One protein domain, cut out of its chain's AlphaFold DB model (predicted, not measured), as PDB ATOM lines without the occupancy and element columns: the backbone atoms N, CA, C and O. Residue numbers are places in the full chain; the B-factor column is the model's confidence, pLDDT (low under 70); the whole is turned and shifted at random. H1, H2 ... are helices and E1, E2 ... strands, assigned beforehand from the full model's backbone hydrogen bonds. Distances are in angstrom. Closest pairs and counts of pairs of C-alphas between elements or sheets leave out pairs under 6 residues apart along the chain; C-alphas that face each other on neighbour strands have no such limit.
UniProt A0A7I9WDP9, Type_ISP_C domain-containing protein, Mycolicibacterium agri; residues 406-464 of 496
ATOM      1  N   ASN A 406      21.289   4.665   2.394       93.81
ATOM      2  CA  ASN A 406      20.687   3.473   2.973       93.81
ATOM      3  C   ASN A 406      21.662   2.305   2.776       93.81
ATOM      4  O   ASN A 406      21.841   1.849   1.648       93.81
ATOM      5  N   LEU A 407      22.295   1.865   3.862       94.56
ATOM      6  CA  LEU A 407      23.281   0.786   3.859       94.56
ATOM      7  C   LEU A 407      22.589  -0.579   3.919       94.56
ATOM      8  O   LEU A 407      22.950  -1.497   3.189       94.56
ATOM      9  N   THR A 408      21.563  -0.689   4.768       95.19
ATOM     10  CA  THR A 408      20.725  -1.885   4.895       95.19
ATOM     11  C   THR A 408      19.264  -1.476   4.931       95.19
ATOM     12  O   THR A 408      18.861  -0.656   5.758       95.19
ATOM     13  N   ALA A 409      18.444  -2.078   4.069       93.81
ATOM     14  CA  ALA A 409      17.025  -1.768   4.015       93.81
ATOM     15  C   ALA A 409      16.307  -2.110   5.329       93.81
ATOM     16  O   ALA A 409      16.514  -3.168   5.922       93.81
ATOM     17  N   VAL A 410      15.401  -1.224   5.746       91.06
ATOM     18  CA  VAL A 410      14.474  -1.478   6.853       91.06
ATOM     19  C   VAL A 410      13.503  -2.578   6.428       91.06
ATOM     20  O   VAL A 410      12.795  -2.431   5.434       91.06
ATOM     21  N   ASN A 411      13.466  -3.675   7.178       89.88
ATOM     22  CA  ASN A 411      12.689  -4.872   6.837       89.88
ATOM     23  C   ASN A 411      11.628  -5.225   7.889       89.88
ATOM     24  O   ASN A 411      10.763  -6.063   7.642       89.88
ATOM     25  N   THR A 412      11.664  -4.568   9.048       88.25
ATOM     26  CA  THR A 412      10.725  -4.785  10.149       88.25
ATOM     27  C   THR A 412      10.202  -3.461  10.680       88.25
ATOM     28  O   THR A 412      10.839  -2.415  10.542       88.25
ATOM     29  N   MET A 413       9.015  -3.498  11.292       86.44
ATOM     30  CA  MET A 413       8.432  -2.328  11.943       86.44
ATOM     31  C   MET A 413       9.361  -1.848  13.069       86.44
ATOM     32  O   MET A 413       9.526  -2.573  14.054       86.44
ATOM     33  N   PRO A 414       9.932  -0.636  12.983       84.88
ATOM     34  CA  PRO A 414      10.850  -0.170  14.006       84.88
ATOM     35  C   PRO A 414      10.149   0.062  15.345       84.88
ATOM     36  O   PRO A 414       9.089   0.691  15.421       84.88
ATOM     37  N   THR A 415      10.770  -0.406  16.424       84.94
ATOM     38  CA  THR A 415      10.358  -0.111  17.806       84.94
ATOM     39  C   THR A 415      11.263   0.921  18.473       84.94
ATOM     40  O   THR A 415      10.801   1.639  19.357       84.94
ATOM     41  N   ALA A 416      12.512   1.023  18.013       81.69
ATOM     42  CA  ALA A 416      13.530   1.954  18.477       81.69
ATOM     43  C   ALA A 416      14.473   2.348  17.326       81.69
ATOM     44  O   ALA A 416      14.466   1.732  16.255       81.69
ATOM     45  N   MET A 417      15.278   3.377  17.577       85.75
ATOM     46  CA  MET A 417      16.335   3.871  16.701       85.75
ATOM     47  C   MET A 417      17.591   4.059  17.550       85.75
ATOM     48  O   MET A 417      17.508   4.665  18.618       85.75
ATOM     49  N   THR A 418      18.724   3.525  17.105       90.75
ATOM     50  CA  THR A 418      20.002   3.608  17.826       90.75
ATOM     51  C   THR A 418      21.082   4.190  16.926       90.75
ATOM     52  O   THR A 418      20.980   4.116  15.702       90.75
ATOM     53  N   TYR A 419      22.116   4.763  17.535       91.50
ATOM     54  CA  TYR A 419      23.256   5.348  16.840       91.50
ATOM     55  C   TYR A 419      24.551   4.722  17.355       91.50
ATOM     56  O   TYR A 419      24.734   4.616  18.567       91.50
ATOM     57  N   ASP A 420      25.415   4.303  16.435       93.50
ATOM     58  CA  ASP A 420      26.767   3.840  16.729       93.50
ATOM     59  C   ASP A 420      27.768   4.948  16.348       93.50
ATOM     60  O   ASP A 420      27.928   5.244  15.158       93.50
ATOM     61  N   PRO A 421      28.435   5.589  17.331       92.12
ATOM     62  CA  PRO A 421      29.413   6.639  17.065       92.12
ATOM     63  C   PRO A 421      30.709   6.113  16.436       92.12
ATOM     64  O   PRO A 421      31.404   6.881  15.777       92.12
ATOM     65  N   GLY A 422      31.045   4.830  16.619       94.12
ATOM     66  CA  GLY A 422      32.263   4.230  16.075       94.12
ATOM     67  C   GLY A 422      32.188   4.027  14.563       94.12
ATOM     68  O   GLY A 422      33.176   4.217  13.858       94.12
ATOM     69  N   THR A 423      31.004   3.692  14.057       94.00
ATOM     70  CA  THR A 423      30.733   3.527  12.620       94.00
ATOM     71  C   THR A 423      30.016   4.727  12.003       94.00
ATOM     72  O   THR A 423      29.843   4.768  10.785       94.00
ATOM     73  N   ALA A 424      29.583   5.692  12.820       94.19
ATOM     74  CA  ALA A 424      28.717   6.794  12.414       94.19
ATOM     75  C   ALA A 424      27.437   6.294  11.714       94.19
ATOM     76  O   ALA A 424      27.018   6.842  10.692       94.19
ATOM     77  N   THR A 425      26.812   5.229  12.235       95.12
ATOM     78  CA  THR A 425      25.614   4.627  11.627       95.12
ATOM     79  C   THR A 425      24.390   4.695  12.521       95.12
ATOM     80  O   THR A 425      24.429   4.449  13.723       95.12
ATOM     81  N   ILE A 426      23.255   4.975  11.892       94.12
ATOM     82  CA  ILE A 426      21.934   4.862  12.501       94.12
ATOM     83  C   ILE A 426      21.381   3.469  12.204       94.12
ATOM     84  O   ILE A 426      21.421   3.040  11.052       94.12
ATOM     85  N   HIS A 427      20.784   2.811  13.198       91.88
ATOM     86  CA  HIS A 427      20.085   1.533  13.053       91.88
ATOM     87  C   HIS A 427      18.603   1.670  13.400       91.88
ATOM     88  O   HIS A 427      18.238   2.251  14.425       91.88
ATOM     89  N   ILE A 428      17.733   1.131  12.543       91.88
ATOM     90  CA  ILE A 428      16.278   1.237  12.692       91.88
ATOM     91  C   ILE A 428      15.568   0.073  11.986       91.88
ATOM     92  O   ILE A 428      15.738  -0.131  10.790       91.88
ATOM     93  N   GLY A 429      14.763  -0.710  12.719       88.12
ATOM     94  CA  GLY A 429      13.942  -1.797  12.149       88.12
ATOM     95  C   GLY A 429      14.717  -2.803  11.283       88.12
ATOM     96  O   GLY A 429      14.268  -3.158  10.192       88.12
ATOM     97  N   GLY A 430      15.916  -3.196  11.730       89.00
ATOM     98  CA  GLY A 430      16.826  -4.082  10.992       89.00
ATOM     99  C   GLY A 430      17.606  -3.414   9.852       89.00
ATOM    100  O   GLY A 430      18.518  -4.033   9.314       89.00
ATOM    101  N   GLY A 431      17.286  -2.165   9.506       95.12
ATOM    102  CA  GLY A 431      18.018  -1.369   8.527       95.12
ATOM    103  C   GLY A 431      19.098  -0.486   9.149       95.12
ATOM    104  O   GLY A 431      19.135  -0.287  10.368       95.12
ATOM    105  N   SER A 432      19.962   0.070   8.300       95.38
ATOM    106  CA  SER A 432      21.033   0.980   8.701       95.38
ATOM    107  C   SER A 432      21.295   2.087   7.680       95.38
ATOM    108  O   SER A 432      21.134   1.896   6.474       95.38
ATOM    109  N   PHE A 433      21.711   3.257   8.170       95.62
ATOM    110  CA  PHE A 433      21.995   4.450   7.368       95.62
ATOM    111  C   PHE A 433      23.323   5.074   7.791       95.62
ATOM    112  O   PHE A 433      23.618   5.137   8.985       95.62
ATOM    113  N   GLY A 434      24.102   5.563   6.829       94.12
ATOM    114  CA  GLY A 434      25.393   6.192   7.098       94.12
ATOM    115  C   GLY A 434      26.050   6.808   5.859       94.12
ATOM    116  O   GLY A 434      25.583   6.562   4.742       94.12
ATOM    117  N   PRO A 435      27.113   7.606   6.051       95.06
ATOM    118  CA  PRO A 435      27.668   8.010   7.348       95.06
ATOM    119  C   PRO A 435      26.916   9.211   7.942       95.06
ATOM    120  O   PRO A 435      26.685  10.206   7.264       95.06
ATOM    121  N   VAL A 436      26.533   9.126   9.215       92.88
ATOM    122  CA  VAL A 436      25.847  10.190   9.961       92.88
ATOM    123  C   VAL A 436      26.780  10.726  11.047       92.88
ATOM    124  O   VAL A 436      26.995  10.042  12.051       92.88
ATOM    125  N   PRO A 437      27.333  11.940  10.896       89.69
ATOM    126  CA  PRO A 437      28.186  12.539  11.917       89.69
ATOM    127  C   PRO A 437      27.467  12.696  13.262       89.69
ATOM    128  O   PRO A 437      26.270  12.991  13.301       89.69
ATOM    129  N   GLN A 438      28.215  12.596  14.365       87.81
ATOM    130  CA  GLN A 438      27.680  12.781  15.720       87.81
ATOM    131  C   GLN A 438      26.939  14.118  15.863       87.81
ATOM    132  O   GLN A 438      25.873  14.161  16.468       87.81
ATOM    133  N   ALA A 439      27.459  15.194  15.263       85.75
ATOM    134  CA  ALA A 439      26.820  16.509  15.285       85.75
ATOM    135  C   ALA A 439      25.413  16.501  14.655       85.75
ATOM    136  O   ALA A 439      24.509  17.150  15.170       85.75
ATOM    137  N   VAL A 440      25.202  15.720  13.587       88.44
ATOM    138  CA  VAL A 440      23.888  15.573  12.939       88.44
ATOM    139  C   VAL A 440      22.936  14.769  13.825       88.44
ATOM    140  O   VAL A 440      21.771  15.128  13.955       88.44
ATOM    141  N   TRP A 441      23.420  13.703  14.469       87.44
ATOM    142  CA  TRP A 441      22.615  12.908  15.407       87.44
ATOM    143  C   TRP A 441      22.222  13.690  16.676       87.44
ATOM    144  O   TRP A 441      21.122  13.519  17.209       87.44
ATOM    145  N   SER A 442      23.122  14.554  17.146       85.06
ATOM    146  CA  SER A 442      22.939  15.404  18.324       85.06
ATOM    147  C   SER A 442      22.092  16.651  18.064       85.06
ATOM    148  O   SER A 442      21.695  17.294  19.029       85.06
ATOM    149  N   TYR A 443      21.805  16.997  16.806       85.06
ATOM    150  CA  TYR A 443      20.992  18.164  16.476       85.06
ATOM    151  C   TYR A 443      19.545  17.985  16.957       85.06
ATOM    152  O   TYR A 443      18.880  17.003  16.614       85.06
ATOM    153  N   THR A 444      19.042  18.946  17.735       84.19
ATOM    154  CA  THR A 444      17.676  18.924  18.274       84.19
ATOM    155  C   THR A 444      16.845  20.103  17.762       84.19
ATOM    156  O   THR A 444      17.362  21.075  17.214       84.19
ATOM    157  N   VAL A 445      15.524  20.009  17.931       82.50
ATOM    158  CA  VAL A 445      14.591  21.121  17.710       82.50
ATOM    159  C   VAL A 445      13.676  21.231  18.924       82.50
ATOM    160  O   VAL A 445      12.792  20.392  19.121       82.50
ATOM    161  N   GLY A 446      13.889  22.245  19.767       66.88
ATOM    162  CA  GLY A 446      13.046  22.526  20.930       66.88
ATOM    163  C   GLY A 446      13.127  21.469  22.037       66.88
ATOM    164  O   GLY A 446      12.088  21.094  22.586       66.88
ATOM    165  N   ALA A 447      14.346  21.004  22.340       60.00
ATOM    166  CA  ALA A 447      14.702  20.123  23.462       60.00
ATOM    167  C   ALA A 447      14.209  18.665  23.425       60.00
ATOM    168  O   ALA A 447      14.265  17.957  24.436       60.00
ATOM    169  N   GLU A 448      13.789  18.148  22.269       48.47
ATOM    170  CA  GLU A 448      13.747  16.693  22.102       48.47
ATOM    171  C   GLU A 448      15.177  16.168  21.915       48.47
ATOM    172  O   GLU A 448      15.657  16.042  20.792       48.47
ATOM    173  N   LYS A 449      15.857  15.820  23.023       34.88
ATOM    174  CA  LYS A 449      17.003  14.905  22.951       34.88
ATOM    175  C   LYS A 449      16.564  13.671  22.165       34.88
ATOM    176  O   LYS A 449      15.595  12.987  22.508       34.88
ATOM    177  N   SER A 450      17.282  13.425  21.083       32.47
ATOM    178  CA  SER A 450      17.111  12.365  20.103       32.47
ATOM    179  C   SER A 450      17.363  10.973  20.706       32.47
ATOM    180  O   SER A 450      18.290  10.267  20.346       32.47
ATOM    181  N   SER A 451      16.465  10.501  21.574       29.25
ATOM    182  CA  SER A 451      16.006   9.101  21.504       29.25
ATOM    183  C   SER A 451      14.747   8.977  20.630       29.25
ATOM    184  O   SER A 451      14.261   7.881  20.358       29.25
ATOM    185  N   ASN A 452      14.214  10.119  20.175       32.47
ATOM    186  CA  ASN A 452      12.914  10.263  19.528       32.47
ATOM    187  C   ASN A 452      12.967  10.715  18.060       32.47
ATOM    188  O   ASN A 452      11.905  10.938  17.477       32.47
ATOM    189  N   LEU A 453      14.130  10.700  17.395       37.34
ATOM    190  CA  LEU A 453      14.135  10.637  15.923       37.34
ATOM    191  C   LEU A 453      13.460   9.327  15.451       37.34
ATOM    192  O   LEU A 453      12.728   9.296  14.459       37.34
ATOM    193  N   GLY A 454      13.545   8.290  16.295       31.78
ATOM    194  CA  GLY A 454      12.705   7.104  16.228       31.78
ATOM    195  C   GLY A 454      11.218   7.386  16.463       31.78
ATOM    196  O   GLY A 454      10.407   6.601  16.033       31.78
ATOM    197  N   SER A 455      10.777   8.487  17.064       33.72
ATOM    198  CA  SER A 455       9.344   8.767  17.246       33.72
ATOM    199  C   SER A 455       8.707   9.454  16.038       33.72
ATOM    200  O   SER A 455       7.563   9.138  15.723       33.72
ATOM    201  N   THR A 456       9.439  10.300  15.306       36.22
ATOM    202  CA  THR A 456       8.940  10.923  14.067       36.22
ATOM    203  C   THR A 456       9.018   9.932  12.904       36.22
ATOM    204  O   THR A 456       8.016   9.714  12.222       36.22
ATOM    205  N   ILE A 457      10.126   9.186  12.770       33.47
ATOM    206  CA  ILE A 457      10.230   8.115  11.766       33.47
ATOM    207  C   ILE A 457       9.441   6.860  12.189       33.47
ATOM    208  O   ILE A 457       8.735   6.309  11.344       33.47
ATOM    209  N   ALA A 458       9.429   6.434  13.465       27.69
ATOM    210  CA  ALA A 458       8.627   5.271  13.896       27.69
ATOM    211  C   ALA A 458       7.144   5.553  14.173       27.69
ATOM    212  O   ALA A 458       6.357   4.604  14.164       27.69
ATOM    213  N   ARG A 459       6.672   6.808  14.309       30.92
ATOM    214  CA  ARG A 459       5.230   7.085  14.109       30.92
ATOM    215  C   ARG A 459       4.851   7.046  12.638       30.92
ATOM    216  O   ARG A 459       3.782   6.513  12.336       30.92
ATOM    217  N   ALA A 460       5.707   7.540  11.741       27.72
ATOM    218  CA  ALA A 460       5.478   7.428  10.305       27.72
ATOM    219  C   ALA A 460       5.456   5.954   9.846       27.72
ATOM    220  O   ALA A 460       4.571   5.573   9.080       27.72
ATOM    221  N   THR A 461       6.320   5.084  10.390       27.88
ATOM    222  CA  THR A 461       6.294   3.642  10.070       27.88
ATOM    223  C   THR A 461       5.180   2.869  10.779       27.88
ATOM    224  O   THR A 461       4.567   2.027  10.122       27.88
ATOM    225  N   ARG A 462       4.779   3.196  12.026       28.86
ATOM    226  CA  ARG A 462       3.609   2.547  12.678       28.86
ATOM    227  C   ARG A 462       2.310   2.685  11.882       28.86
ATOM    228  O   ARG A 462       1.427   1.845  12.016       28.86
ATOM    229  N   ALA A 463       2.179   3.734  11.073       27.12
ATOM    230  CA  ALA A 463       0.997   3.971  10.251       27.12
ATOM    231  C   ALA A 463       1.099   3.410   8.820       27.12
ATOM    232  O   ALA A 463       0.062   3.291   8.167       27.12
ATOM    233  N   ALA A 464       2.308   3.092   8.341       25.72
ATOM    234  CA  ALA A 464       2.571   2.695   6.955       25.72
ATOM    235  C   ALA A 464       2.811   1.185   6.762       25.72
ATOM    236  O   ALA A 464       2.651   0.703   5.647       25.72
TER     237      ALA A 464
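Overview. This is residues 406 to 464 of the 496 residues of the protein "Type_ISP_C domain-containing protein" of Mycolicibacterium agri (UniProt A0A7I9WDP9). A small, twisted sheet of four short strands has two helices that only graze it: short H1, and longer H2, which comes near E2 and E3 with its residues 453 to 458. A loop, residues 443 to 452, joins the two helices. The printed part has 59 residues, with E1, E2, E3, E4, H1 and H2 in chain order; the sheet runs E1, E4, E3, E2, all antiparallel, and the class is mixed, helices and strands. It is compact, with a radius of gyration of the C-alphas of 11.3 A, and flat, spanning 28 by 27 by 13 A.

Along the chain. E1, residues 406 to 408, is 5.7 A long and begins at C-alpha 406 (20.687, 3.473, 2.973). E2, residues 417 to 420, is 10.4 A; E3, residues 425 to 428, 10.0 A; E4, residues 431 to 434, 10.7 A. H1, residues 438 to 442, is 6.0 A. H2, residues 453 to 464, is 16.7 A and ends at C-alpha 464 (2.571, 2.695, 6.955).

Arrangement. E1 and E4 are antiparallel at 138 degrees, with N 407 and O 432 2.9 A apart, within hydrogen-bond range. E2, E3 and E4 form a meander, each strand the antiparallel neighbour of the one before; with E1, beside E4, they form a Greek key of four strands in a row. In the hairpin E3 and E4, N 433 and O 426 are 2.9 A apart; in the hairpin E2 and E3, N 427 and O 418 are 2.8 A apart. The closest C-alphas of E2 and H2, Met 417 and Gly 454, are 4.9 A apart; those of E2 and H1, Tyr 419 and Trp 441, 7.7 A. H1 and H2 are apart. In H1 and H2 every O i to N i+4 pair is within hydrogen-bond range.

Size, cuts and confidence. The two C-alphas farthest apart, Gly 422 and Ala 463, are 31.8 A apart. The printed part has no cut and no long link. The model's pLDDT is under 70 at residues 446 to 464.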